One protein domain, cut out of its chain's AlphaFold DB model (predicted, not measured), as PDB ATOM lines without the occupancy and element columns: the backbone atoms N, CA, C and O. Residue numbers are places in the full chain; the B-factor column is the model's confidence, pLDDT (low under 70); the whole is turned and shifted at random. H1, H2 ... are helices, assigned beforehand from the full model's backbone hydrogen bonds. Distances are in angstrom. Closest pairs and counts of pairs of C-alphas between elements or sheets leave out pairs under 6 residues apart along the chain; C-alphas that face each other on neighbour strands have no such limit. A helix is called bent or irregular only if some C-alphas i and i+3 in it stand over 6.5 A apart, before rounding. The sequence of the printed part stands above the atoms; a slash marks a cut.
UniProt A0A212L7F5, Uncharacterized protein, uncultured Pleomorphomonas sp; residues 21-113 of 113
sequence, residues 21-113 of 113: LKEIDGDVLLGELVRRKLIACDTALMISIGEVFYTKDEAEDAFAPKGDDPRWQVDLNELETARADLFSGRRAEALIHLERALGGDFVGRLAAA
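What this domain is: This is residues 21 to 113 of the 113 residues of an uncharacterized protein of uncultured Pleomorphomonas sp (UniProt A0A212L7F5). Two helical hairpins, H5 with H6 and H2 with H3, lie one over the other with few contacts between them. The short H1 packs on the end of the H2 and H3 layer, H4 stands crosswise at the end of H5 where that helix begins, and H7 lies past H6 at another corner. The printed part has 93 residues with seven named helices, H1 to H7 in order along the chain, and no named strand; the class is all helix. It is compact, with a radius of gyration of the C-alphas of 12.4 A, and rounded, spanning 32 by 30 by 23 A.

Where its parts are: The longest helix is H5, residues 76 to 87, 16.5 A from first to last C-alpha; C-alpha 76 is at (155.642, 222.983, 159.659). H6, residues 91 to 101, measures 14.9 A. H2, residues 28 to 35, measures 10.4 A, and H3, residues 41 to 48, measures 10.2 A. H4, residues 56 to 63, measures 10.8 A; it is neither bent nor irregular, but only just: C-alphas 57 and 60 are 6.3 A apart. H1, residues 21 to 24, begins with C-alpha 21 at (156.563, 210.284, 182.825). H7, residues 106 to 111, ends with C-alpha 111 at (167.270, 202.083, 163.398).

How they stand to each other: H5 and H6 touch and form a helical hairpin at a shallow tilt of 12 degrees, opposite ways; their closest C-alphas, of Ala 82 and Ala 94, are 3.9 A apart. H5 touches H4 with residues 76 to 80 alone, about perpendicular at 81 degrees; the closest C-alphas are those of Lys 56 and Glu 80, 7.0 A. H6 and H2 only just touch, with 3 pairs of C-alphas within 8 A, the closest those of Leu 29 and Leu 95 at 7.3 A, at a steep tilt of 38 degrees, the same way. H6 and H7 also only just touch, with 3 pairs, the closest Ile 96 and Val 107 at 6.9 A between C-alphas. H2 and H3 are a helical hairpin at a shallow tilt of 16 degrees, with the C-alphas of Leu 30 and Ala 44 closest at 5.9 A. H3 touches H1, the C-alphas of Ile 24 and Ser 48 being closest at 6.7 A. H1 and H2 only just touch, with 3 pairs, and only at the corner. H5 and H7 are apart. Every O i to N i+4 pair is within hydrogen-bond range in H2, H3, H5, H6 and H7; in H4 2 of 4 are, and H1 is too short for such a pair.

The domain as a whole: The C-alphas farthest apart, of Asp 57 and Ala 113, are 36.4 A from each other. The printed part has no cut. The link from H4 to H5 is long, residues 64 to 75, with C-alphas 10 to 20 A from the mean of all C-alphas. The mean pLDDT of the printed part is 73.1, and 33 residues are under 70, among them residues 50 to 73.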
ATOM      1  N   LEU A  21     155.679 211.074 183.688       49.31
ATOM      2  CA  LEU A  21     156.563 210.284 182.825       49.31
ATOM      3  C   LEU A  21     156.293 208.775 182.922       49.31
ATOM      4  O   LEU A  21     156.609 208.066 181.970       49.31
ATOM      5  N   LYS A  22     155.684 208.267 184.007       51.94
ATOM      6  CA  LYS A  22     155.329 206.837 184.117       51.94
ATOM      7  C   LYS A  22     154.224 206.425 183.142       51.94
ATOM      8  O   LYS A  22     154.185 205.267 182.738       51.94
ATOM      9  N   GLU A  23     153.351 207.352 182.746       50.12
ATOM     10  CA  GLU A  23     152.337 207.110 181.709       50.12
ATOM     11  C   GLU A  23     152.919 207.209 180.287       50.12
ATOM     12  O   GLU A  23     152.362 206.651 179.339       50.12
ATOM     13  N   ILE A  24     154.080 207.859 180.142       54.94
ATOM     14  CA  ILE A  24     154.854 207.972 178.897       54.94
ATOM     15  C   ILE A  24     155.913 206.856 178.794       54.94
ATOM     16  O   ILE A  24     156.453 206.623 177.719       54.94
ATOM     17  N   ASP A  25     156.189 206.114 179.873       52.06
ATOM     18  CA  ASP A  25     157.310 205.157 180.005       52.06
ATOM     19  C   ASP A  25     157.270 204.003 178.979       52.06
ATOM     20  O   ASP A  25     158.275 203.345 178.717       52.06
ATOM     21  N   GLY A  26     156.115 203.771 178.345       60.00
ATOM     22  CA  GLY A  26     155.972 202.835 177.225       60.00
ATOM     23  C   GLY A  26     156.404 203.384 175.858       60.00
ATOM     24  O   GLY A  26     156.562 202.600 174.924       60.00
ATOM     25  N   ASP A  27     156.594 204.699 175.718       75.62
ATOM     26  CA  ASP A  27     156.888 205.380 174.457       75.62
ATOM     27  C   ASP A  27     158.219 206.146 174.522       75.62
ATOM     28  O   ASP A  27     158.315 207.327 174.872       75.62
ATOM     29  N   VAL A  28     159.278 205.418 174.163       78.69
ATOM     30  CA  VAL A  28     160.675 205.868 174.213       78.69
ATOM     31  C   VAL A  28     160.885 207.179 173.448       78.69
ATOM     32  O   VAL A  28     161.693 208.007 173.877       78.69
ATOM     33  N   LEU A  29     160.165 207.391 172.340       81.38
ATOM     34  CA  LEU A  29     160.335 208.595 171.530       81.38
ATOM     35  C   LEU A  29     159.777 209.831 172.237       81.38
ATOM     36  O   LEU A  29     160.463 210.846 172.318       81.38
ATOM     37  N   LEU A  30     158.571 209.738 172.799       81.06
ATOM     38  CA  LEU A  30     157.967 210.835 173.558       81.06
ATOM     39  C   LEU A  30     158.817 211.205 174.774       81.06
ATOM     40  O   LEU A  30     159.091 212.386 174.997       81.06
ATOM     41  N   GLY A  31     159.311 210.201 175.503       79.81
ATOM     42  CA  GLY A  31     160.224 210.423 176.621       79.81
ATOM     43  C   GLY A  31     161.513 211.146 176.207       79.81
ATOM     44  O   GLY A  31     161.995 212.018 176.930       79.81
ATOM     45  N   GLU A  32     162.066 210.835 175.032       82.12
ATOM     46  CA  GLU A  32     163.249 211.521 174.501       82.12
ATOM     47  C   GLU A  32     162.949 212.960 174.053       82.12
ATOM     48  O   GLU A  32     163.747 213.861 174.326       82.12
ATOM     49  N   LEU A  33     161.807 213.207 173.403       79.31
ATOM     50  CA  LEU A  33     161.397 214.552 172.980       79.31
ATOM     51  C   LEU A  33     161.199 215.486 174.186       79.31
ATOM     52  O   LEU A  33     161.674 216.624 174.166       79.31
ATOM     53  N   VAL A  34     160.584 214.984 175.261       79.00
ATOM     54  CA  VAL A  34     160.443 215.703 176.538       79.00
ATOM     55  C   VAL A  34     161.808 215.947 177.184       79.00
ATOM     56  O   VAL A  34     162.123 217.075 177.561       79.00
ATOM     57  N   ARG A  35     162.668 214.921 177.275       78.38
ATOM     58  CA  ARG A  35     164.017 215.032 177.870       78.38
ATOM     59  C   ARG A  35     164.879 216.079 177.163       78.38
ATOM     60  O   ARG A  35     165.627 216.807 177.814       78.38
ATOM     61  N   ARG A  36     164.767 216.163 175.837       76.12
ATOM     62  CA  ARG A  36     165.450 217.162 175.002       76.12
ATOM     63  C   ARG A  36     164.800 218.549 175.066       76.12
ATOM     64  O   ARG A  36     165.342 219.471 174.466       76.12
ATOM     65  N   LYS A  37     163.695 218.705 175.807       74.56
ATOM     66  CA  LYS A  37     162.899 219.937 175.934       74.56
ATOM     67  C   LYS A  37     162.355 220.437 174.594       74.56
ATOM     68  O   LYS A  37     162.313 221.639 174.355       74.56
ATOM     69  N   LEU A  38     161.977 219.507 173.715       74.62
ATOM     70  CA  LEU A  38     161.413 219.826 172.397       74.62
ATOM     71  C   LEU A  38     159.894 219.900 172.418       74.62
ATOM     72  O   LEU A  38     159.300 220.569 171.582       74.62
ATOM     73  N   ILE A  39     159.283 219.200 173.372       74.38
ATOM     74  CA  ILE A  39     157.853 219.239 173.652       74.38
ATOM     75  C   ILE A  39     157.648 219.337 175.164       74.38
ATOM     76  O   ILE A  39     158.475 218.865 175.950       74.38
ATOM     77  N   ALA A  40     156.533 219.937 175.562       74.00
ATOM     78  CA  ALA A  40     156.036 219.920 176.932       74.00
ATOM     79  C   ALA A  40     155.554 218.511 177.346       74.00
ATOM     80  O   ALA A  40     155.146 217.716 176.495       74.00
ATOM     81  N   CYS A  41     155.540 218.202 178.650       73.75
ATOM     82  CA  CYS A  41     154.988 216.925 179.135       73.75
ATOM     83  C   CYS A  41     153.502 216.771 178.824       73.75
ATOM     84  O   CYS A  41     153.095 215.697 178.403       73.75
ATOM     85  N   ASP A  42     152.712 217.833 178.961       71.88
ATOM     86  CA  ASP A  42     151.277 217.812 178.658       71.88
ATOM     87  C   ASP A  42     151.040 217.497 177.179       71.88
ATOM     88  O   ASP A  42     150.157 216.719 176.830       71.88
ATOM     89  N   THR A  43     151.890 218.035 176.298       75.50
ATOM     90  CA  THR A  43     151.886 217.695 174.874       75.50
ATOM     91  C   THR A  43     152.199 216.217 174.664       75.50
ATOM     92  O   THR A  43     151.490 215.541 173.924       75.50
ATOM     93  N   ALA A  44     153.222 215.688 175.342       78.94
ATOM     94  CA  ALA A  44     153.554 214.268 175.281       78.94
ATOM     95  C   ALA A  44     152.421 213.375 175.815       78.94
ATOM     96  O   ALA A  44     152.133 212.336 175.222       78.94
ATOM     97  N   LEU A  45     151.742 213.791 176.886       76.50
ATOM     98  CA  LEU A  45     150.601 213.084 177.458       76.50
ATOM     99  C   LEU A  45     149.424 213.061 176.479       76.50
ATOM    100  O   LEU A  45     148.897 211.986 176.203       76.50
ATOM    101  N   MET A  46     149.075 214.210 175.888       77.25
ATOM    102  CA  MET A  46     148.018 214.302 174.877       77.25
ATOM    103  C   MET A  46     148.314 213.431 173.647       77.25
ATOM    104  O   MET A  46     147.424 212.718 173.179       77.25
ATOM    105  N   ILE A  47     149.569 213.394 173.179       78.81
ATOM    106  CA  ILE A  47     149.997 212.459 172.124       78.81
ATOM    107  C   ILE A  47     149.801 211.007 172.568       78.81
ATOM    108  O   ILE A  47     149.312 210.182 171.793       78.81
ATOM    109  N   SER A  48     150.185 210.680 173.805       77.69
ATOM    110  CA  SER A  48     150.126 209.314 174.332       77.69
ATOM    111  C   SER A  48     148.699 208.762 174.366       77.69
ATOM    112  O   SER A  48     148.484 207.596 174.017       77.69
ATOM    113  N   ILE A  49     147.723 209.608 174.708       75.12
ATOM    114  CA  ILE A  49     146.295 209.256 174.735       75.12
ATOM    115  C   ILE A  49     145.594 209.421 173.373       75.12
ATOM    116  O   ILE A  49     144.415 209.095 173.254       75.12
ATOM    117  N   GLY A  50     146.311 209.865 172.334       66.25
ATOM    118  CA  GLY A  50     145.792 209.998 170.969       66.25
ATOM    119  C   GLY A  50     144.869 211.200 170.755       66.25
ATOM    120  O   GLY A  50     144.126 211.230 169.774       66.25
ATOM    121  N   GLU A  51     144.897 212.180 171.655       69.00
ATOM    122  CA  GLU A  51     144.211 213.451 171.437       69.00
ATOM    123  C   GLU A  51     145.025 214.328 170.482       69.00
ATOM    124  O   GLU A  51     146.231 214.149 170.335       69.00
ATOM    125  N   VAL A  52     144.368 215.258 169.785       61.44
ATOM    126  CA  VAL A  52     145.044 216.227 168.914       61.44
ATOM    127  C   VAL A  52     145.081 217.574 169.615       61.44
ATOM    128  O   VAL A  52     144.048 218.106 170.007       61.44
ATOM    129  N   PHE A  53     146.286 218.112 169.755       65.00
ATOM    130  CA  PHE A  53     146.617 219.110 170.772       65.00
ATOM    131  C   PHE A  53     146.850 220.520 170.217       65.00
ATOM    132  O   PHE A  53     147.079 221.434 171.001       65.00
ATOM    133  N   TYR A  54     146.803 220.712 168.892       65.12
ATOM    134  CA  TYR A  54     147.066 222.010 168.266       65.12
ATOM    135  C   TYR A  54     146.437 222.149 166.870       65.12
ATOM    136  O   TYR A  54     146.335 221.197 166.088       65.12
ATOM    137  N   THR A  55     146.029 223.368 166.543       60.19
ATOM    138  CA  THR A  55     145.838 223.880 165.184       60.19
ATOM    139  C   THR A  55     147.181 224.295 164.582       60.19
ATOM    140  O   THR A  55     148.159 224.466 165.301       60.19
ATOM    141  N   LYS A  56     147.256 224.477 163.256       59.19
ATOM    142  CA  LYS A  56     148.492 224.908 162.577       59.19
ATOM    143  C   LYS A  56     149.101 226.174 163.198       59.19
ATOM    144  O   LYS A  56     150.316 226.262 163.327       59.19
ATOM    145  N   ASP A  57     148.243 227.104 163.607       59.31
ATOM    146  CA  ASP A  57     148.642 228.375 164.214       59.31
ATOM    147  C   ASP A  57     149.125 228.187 165.668       59.31
ATOM    148  O   ASP A  57     150.009 228.902 166.120       59.31
ATOM    149  N   GLU A  58     148.618 227.176 166.383       66.50
ATOM    150  CA  GLU A  58     149.083 226.786 167.727       66.50
ATOM    151  C   GLU A  58     150.340 225.897 167.683       66.50
ATOM    152  O   GLU A  58     150.996 225.705 168.703       66.50
ATOM    153  N   ALA A  59     150.686 225.344 166.516       64.56
ATOM    154  CA  ALA A  59     151.836 224.461 166.336       64.56
ATOM    155  C   ALA A  59     153.155 225.199 166.587       64.56
ATOM    156  O   ALA A  59     154.050 224.686 167.255       64.56
ATOM    157  N   GLU A  60     153.269 226.422 166.067       62.88
ATOM    158  CA  GLU A  60     154.438 227.265 166.306       62.88
ATOM    159  C   GLU A  60     154.580 227.569 167.798       62.88
ATOM    160  O   GLU A  60     155.660 227.388 168.346       62.88
ATOM    161  N   ASP A  61     153.495 227.898 168.497       63.44
ATOM    162  CA  ASP A  61     153.539 228.181 169.936       63.44
ATOM    163  C   ASP A  61     153.790 226.930 170.801       63.44
ATOM    164  O   ASP A  61     154.417 227.022 171.859       63.44
ATOM    165  N   ALA A  62     153.318 225.759 170.361       63.50
ATOM    166  CA  ALA A  62     153.454 224.492 171.081       63.50
ATOM    167  C   ALA A  62     154.833 223.830 170.902       63.50
ATOM    168  O   ALA A  62     155.286 223.118 171.801       63.50
ATOM    169  N   PHE A  63     155.490 224.052 169.757       66.25
ATOM    170  CA  PHE A  63     156.728 223.365 169.363       66.25
ATOM    171  C   PHE A  63     157.922 224.290 169.118       66.25
ATOM    172  O   PHE A  63     159.044 223.798 168.951       66.25
ATOM    173  N   ALA A  64     157.736 225.613 169.102       57.84
ATOM    174  CA  ALA A  64     158.867 226.528 169.116       57.84
ATOM    175  C   ALA A  64     159.545 226.467 170.493       57.84
ATOM    176  O   ALA A  64     158.907 226.728 171.520       57.84
ATOM    177  N   PRO A  65     160.850 226.167 170.564       52.59
ATOM    178  CA  PRO A  65     161.585 226.330 171.795       52.59
ATOM    179  C   PRO A  65     161.524 227.803 172.170       52.59
ATOM    180  O   PRO A  65     161.794 228.692 171.360       52.59
ATOM    181  N   LYS A  66     161.210 228.073 173.434       50.69
ATOM    182  CA  LYS A  66     161.399 229.405 174.003       50.69
ATOM    183  C   LYS A  66     162.900 229.654 174.178       50.69
ATOM    184  O   LYS A  66     163.444 229.469 175.262       50.69
ATOM    185  N   GLY A  67     163.576 230.024 173.094       50.50
ATOM    186  CA  GLY A  67     164.992 230.376 173.076       50.50
ATOM    187  C   GLY A  67     165.437 230.928 171.723       50.50
ATOM    188  O   GLY A  67     165.009 230.444 170.682       50.50
ATOM    189  N   ASP A  68     166.331 231.920 171.751       49.94
ATOM    190  CA  ASP A  68     166.898 232.596 170.574       49.94
ATOM    191  C   ASP A  68     167.904 231.716 169.799       49.94
ATOM    192  O   ASP A  68     168.922 232.231 169.343       49.94
ATOM    193  N   ASP A  69     167.709 230.393 169.682       55.00
ATOM    194  CA  ASP A  69     168.588 229.565 168.841       55.00
ATOM    195  C   ASP A  69     168.103 229.613 167.381       55.00
ATOM    196  O   ASP A  69     167.178 228.889 167.013       55.00
ATOM    197  N   PRO A  70     168.730 230.426 166.506       53.44
ATOM    198  CA  PRO A  70     168.301 230.591 165.120       53.44
ATOM    199  C   PRO A  70     168.520 229.335 164.264       53.44
ATOM    200  O   PRO A  70     168.141 229.316 163.092       53.44
ATOM    201  N   ARG A  71     169.185 228.304 164.802       55.34
ATOM    202  CA  ARG A  71     169.373 227.012 164.127       55.34
ATOM    203  C   ARG A  71     168.180 226.090 164.328       55.34
ATOM    204  O   ARG A  71     168.071 225.100 163.610       55.34
ATOM    205  N   TRP A  72     167.310 226.407 165.282       60.66
ATOM    206  CA  TRP A  72     166.078 225.679 165.482       60.66
ATOM    207  C   TRP A  72     165.016 226.180 164.506       60.66
ATOM    208  O   TRP A  72     164.441 227.253 164.680       60.66
ATOM    209  N   GLN A  73     164.766 225.401 163.458       69.25
ATOM    210  CA  GLN A  73     163.642 225.611 162.556       69.25
ATOM    211  C   GLN A  73     162.717 224.414 162.679       69.25
ATOM    212  O   GLN A  73     163.133 223.279 162.458       69.25
ATOM    213  N   VAL A  74     161.474 224.689 163.056       75.88
ATOM    214  CA  VAL A  74     160.408 223.694 163.055       75.88
ATOM    215  C   VAL A  74     159.934 223.513 161.615       75.88
ATOM    216  O   VAL A  74     159.557 224.489 160.962       75.88
ATOM    217  N   ASP A  75     159.938 222.281 161.109       84.88
ATOM    218  CA  ASP A  75     159.338 221.985 159.806       84.88
ATOM    219  C   ASP A  75     157.814 221.856 159.953       84.88
ATOM    220  O   ASP A  75     157.277 220.841 160.402       84.88
ATOM    221  N   LEU A  76     157.101 222.914 159.562       81.94
ATOM    222  CA  LEU A  76     155.642 222.983 159.659       81.94
ATOM    223  C   LEU A  76     154.928 221.939 158.785       81.94
ATOM    224  O   LEU A  76     153.801 221.558 159.100       81.94
ATOM    225  N   ASN A  77     155.543 221.472 157.692       86.31
ATOM    226  CA  ASN A  77     154.932 220.447 156.842       86.31
ATOM    227  C   ASN A  77     154.986 219.078 157.523       86.31
ATOM    228  O   ASN A  77     154.010 218.324 157.486       86.31
ATOM    229  N   GLU A  78     156.110 218.769 158.165       88.56
ATOM    230  CA  GLU A  78     156.265 217.560 158.974       88.56
ATOM    231  C   GLU A  78     155.328 217.606 160.197       88.56
ATOM    232  O   GLU A  78     154.640 216.622 160.469       88.56
ATOM    233  N   LEU A  79     155.169 218.765 160.858       85.06
ATOM    234  CA  LEU A  79     154.193 218.932 161.950       85.06
ATOM    235  C   LEU A  79     152.738 218.712 161.511       85.06
ATOM    236  O   LEU A  79     151.969 218.080 162.238       85.06
ATOM    237  N   GLU A  80     152.331 219.236 160.352       84.69
ATOM    238  CA  GLU A  80     150.976 219.019 159.829       84.69
ATOM    239  C   GLU A  80     150.751 217.553 159.436       84.69
ATOM    240  O   GLU A  80     149.663 217.013 159.647       84.69
ATOM    241  N   THR A  81     151.785 216.884 158.919       88.81
ATOM    242  CA  THR A  81     151.724 215.452 158.599       88.81
ATOM    243  C   THR A  81     151.575 214.620 159.872       88.81
ATOM    244  O   THR A  81     150.670 213.788 159.952       88.81
ATOM    245  N   ALA A  82     152.360 214.924 160.910       86.81
ATOM    246  CA  ALA A  82     152.248 214.291 162.221       86.81
ATOM    247  C   ALA A  82     150.833 214.422 162.802       86.81
ATOM    248  O   ALA A  82     150.231 213.450 163.259       86.81
ATOM    249  N   ARG A  83     150.258 215.624 162.717       84.31
ATOM    250  CA  ARG A  83     148.889 215.901 163.157       84.31
ATOM    251  C   ARG A  83     147.850 215.093 162.371       84.31
ATOM    252  O   ARG A  83     146.939 214.523 162.971       84.31
ATOM    253  N   ALA A  84     147.971 215.020 161.046       86.06
ATOM    254  CA  ALA A  84     147.068 214.235 160.203       86.06
ATOM    255  C   ALA A  84     147.149 212.726 160.501       86.06
ATOM    256  O   ALA A  84     146.129 212.025 160.483       86.06
ATOM    257  N   ASP A  85     148.346 212.227 160.804       88.31
ATOM    258  CA  ASP A  85     148.571 210.840 161.195       88.31
ATOM    259  C   ASP A  85     147.961 210.525 162.566       88.31
ATOM    260  O   ASP A  85     147.277 209.505 162.692       88.31
ATOM    261  N   LEU A  86     148.069 211.430 163.546       83.50
ATOM    262  CA  LEU A  86     147.380 211.302 164.841       83.50
ATOM    263  C   LEU A  86     145.863 211.237 164.672       83.50
ATOM    264  O   LEU A  86     145.236 210.310 165.183       83.50
ATOM    265  N   PHE A  87     145.278 212.141 163.875       83.06
ATOM    266  CA  PHE A  87     143.847 212.102 163.543       83.06
ATOM    267  C   PHE A  87     143.418 210.793 162.876       83.06
ATOM    268  O   PHE A  87     142.269 210.373 163.001       83.06
ATOM    269  N   SER A  88     144.332 210.154 162.148       85.19
ATOM    270  CA  SER A  88     144.081 208.889 161.460       85.19
ATOM    271  C   SER A  88     144.356 207.656 162.333       85.19
ATOM    272  O   SER A  88     144.239 206.536 161.836       85.19
ATOM    273  N   GLY A  89     144.767 207.833 163.595       82.12
ATOM    274  CA  GLY A  89     145.183 206.747 164.490       82.12
ATOM    275  C   GLY A  89     146.547 206.127 164.150       82.12
ATOM    276  O   GLY A  89     146.926 205.117 164.741       82.12
ATOM    277  N   ARG A  90     147.306 206.719 163.217       83.94
ATOM    278  CA  ARG A  90     148.661 206.306 162.818       83.94
ATOM    279  C   ARG A  90     149.709 206.918 163.748       83.94
ATOM    280  O   ARG A  90     150.507 207.765 163.360       83.94
ATOM    281  N   ARG A  91     149.671 206.527 165.024       83.56
ATOM    282  CA  ARG A  91     150.539 207.112 166.063       83.56
ATOM    283  C   ARG A  91     152.029 206.936 165.754       83.56
ATOM    284  O   ARG A  91     152.794 207.866 165.965       83.56
ATOM    285  N   ALA A  92     152.446 205.765 165.272       82.62
ATOM    286  CA  ALA A  92     153.860 205.492 165.015       82.62
ATOM    287  C   ALA A  92     154.419 206.396 163.903       82.62
ATOM    288  O   ALA A  92     155.489 206.980 164.054       82.62
ATOM    289  N   GLU A  93     153.670 206.557 162.816       87.94
ATOM    290  CA  GLU A  93     154.001 207.445 161.706       87.94
ATOM    291  C   GLU A  93     154.012 208.904 162.163       87.94
ATOM    292  O   GLU A  93     154.976 209.626 161.901       87.94
ATOM    293  N   ALA A  94     153.011 209.307 162.948       86.69
ATOM    294  CA  ALA A  94     152.949 210.654 163.491       86.69
ATOM    295  C   ALA A  94     154.170 211.020 164.334       86.69
ATOM    296  O   ALA A  94     154.696 212.123 164.230       86.69
ATOM    297  N   LEU A  95     154.623 210.088 165.167       85.38
ATOM    298  CA  LEU A  95     155.786 210.254 166.027       85.38
ATOM    299  C   LEU A  95     157.080 210.435 165.220       85.38
ATOM    300  O   LEU A  95     157.908 211.272 165.574       85.38
ATOM    301  N   ILE A  96     157.224 209.720 164.102       86.62
ATOM    302  CA  ILE A  96     158.344 209.894 163.165       86.62
ATOM    303  C   ILE A  96     158.296 211.283 162.519       86.62
ATOM    304  O   ILE A  96     159.312 211.975 162.459       86.62
ATOM    305  N   HIS A  97     157.122 211.703 162.045       88.94
ATOM    306  CA  HIS A  97     156.937 213.026 161.451       88.94
ATOM    307  C   HIS A  97     157.197 214.147 162.469       88.94
ATOM    308  O   HIS A  97     157.911 215.099 162.170       88.94
ATOM    309  N   LEU A  98     156.721 214.000 163.708       85.50
ATOM    310  CA  LEU A  98     156.966 214.951 164.793       85.50
ATOM    311  C   LEU A  98     158.462 215.082 165.101       85.50
ATOM    312  O   LEU A  98     158.981 216.180 165.265       85.50
ATOM    313  N   GLU A  99     159.178 213.965 165.156       86.12
ATOM    314  CA  GLU A  99     160.608 213.964 165.424       86.12
ATOM    315  C   GLU A  99     161.418 214.654 164.315       86.12
ATOM    316  O   GLU A  99     162.303 215.459 164.621       86.12
ATOM    317  N   ARG A 100     161.073 214.420 163.043       86.50
ATOM    318  CA  ARG A 100     161.659 215.149 161.906       86.50
ATOM    319  C   ARG A 100     161.338 216.633 161.957       86.50
ATOM    320  O   ARG A 100     162.227 217.454 161.736       86.50
ATOM    321  N   ALA A 101     160.095 216.968 162.293       85.88
ATOM    322  CA  ALA A 101     159.644 218.347 162.390       85.88
ATOM    323  C   ALA A 101     160.436 219.153 163.422       85.88
ATOM    324  O   ALA A 101     160.705 220.335 163.224       85.88
ATOM    325  N   LEU A 102     160.851 218.487 164.498       81.88
ATOM    326  CA  LEU A 102     161.667 219.036 165.578       81.88
ATOM    327  C   LEU A 102     163.177 218.853 165.323       81.88
ATOM    328  O   LEU A 102     163.972 218.878 166.261       81.88
ATOM    329  N   GLY A 103     163.601 218.596 164.080       78.19
ATOM    330  CA  GLY A 103     165.018 218.458 163.718       78.19
ATOM    331  C   GLY A 103     165.747 217.320 164.447       78.19
ATOM    332  O   GLY A 103     166.954 217.398 164.689       78.19
ATOM    333  N   GLY A 104     165.022 216.286 164.877       76.44
ATOM    334  CA  GLY A 104     165.574 215.088 165.496       76.44
ATOM    335  C   GLY A 104     166.073 214.053 164.483       76.44
ATOM    336  O   GLY A 104     165.619 214.000 163.347       76.44
ATOM    337  N   ASP A 105     167.023 213.231 164.937       76.56
ATOM    338  CA  ASP A 105     167.491 212.003 164.261       76.56
ATOM    339  C   ASP A 105     167.636 210.842 165.274       76.56
ATOM    340  O   ASP A 105     168.502 209.975 165.221       76.56
ATOM    341  N   PHE A 106     166.841 210.871 166.333       73.94
ATOM    342  CA  PHE A 106     166.645 209.738 167.218       73.94
ATOM    343  C   PHE A 106     166.118 208.488 166.497       73.94
ATOM    344  O   PHE A 106     166.672 207.419 166.734       73.94
ATOM    345  N   VAL A 107     165.114 208.579 165.616       69.94
ATOM    346  CA  VAL A 107     164.585 207.392 164.912       69.94
ATOM    347  C   VAL A 107     165.643 206.802 163.981       69.94
ATOM    348  O   VAL A 107     165.828 205.584 163.965       69.94
ATOM    349  N   GLY A 108     166.394 207.643 163.263       71.94
ATOM    350  CA  GLY A 108     167.511 207.190 162.430       71.94
ATOM    351  C   GLY A 108     168.621 206.527 163.248       71.94
ATOM    352  O   GLY A 108     169.094 205.451 162.882       71.94
ATOM    353  N   ARG A 109     168.978 207.096 164.408       75.00
ATOM    354  CA  ARG A 109     169.941 206.484 165.343       75.00
ATOM    355  C   ARG A 109     169.445 205.174 165.952       75.00
ATOM    356  O   ARG A 109     170.249 204.263 166.115       75.00
ATOM    357  N   LEU A 110     168.156 205.063 166.275       71.19
ATOM    358  CA  LEU A 110     167.562 203.837 166.811       71.19
ATOM    359  C   LEU A 110     167.551 202.720 165.760       71.19
ATOM    360  O   LEU A 110     167.844 201.577 166.087       71.19
ATOM    361  N   ALA A 111     167.262 203.046 164.499       70.69
ATOM    362  CA  ALA A 111     167.270 202.083 163.398       70.69
ATOM    363  C   ALA A 111     168.679 201.572 163.029       70.69
ATOM    364  O   ALA A 111     168.801 200.548 162.358       70.69
ATOM    365  N   ALA A 112     169.732 202.287 163.436       67.69
ATOM    366  CA  ALA A 112     171.129 201.939 163.177       67.69
ATOM    367  C   ALA A 112     171.822 201.182 164.333       67.69
ATOM    368  O   ALA A 112     172.988 200.809 164.176       67.69
ATOM    369  N   ALA A 113     171.146 200.995 165.473       57.91
ATOM    370  CA  ALA A 113     171.657 200.347 166.688       57.91
ATOM    371  C   ALA A 113     171.263 198.862 166.768       57.91
ATOM    372  O   ALA A 113     172.084 198.079 167.298       57.91
TER     373      ALA A 113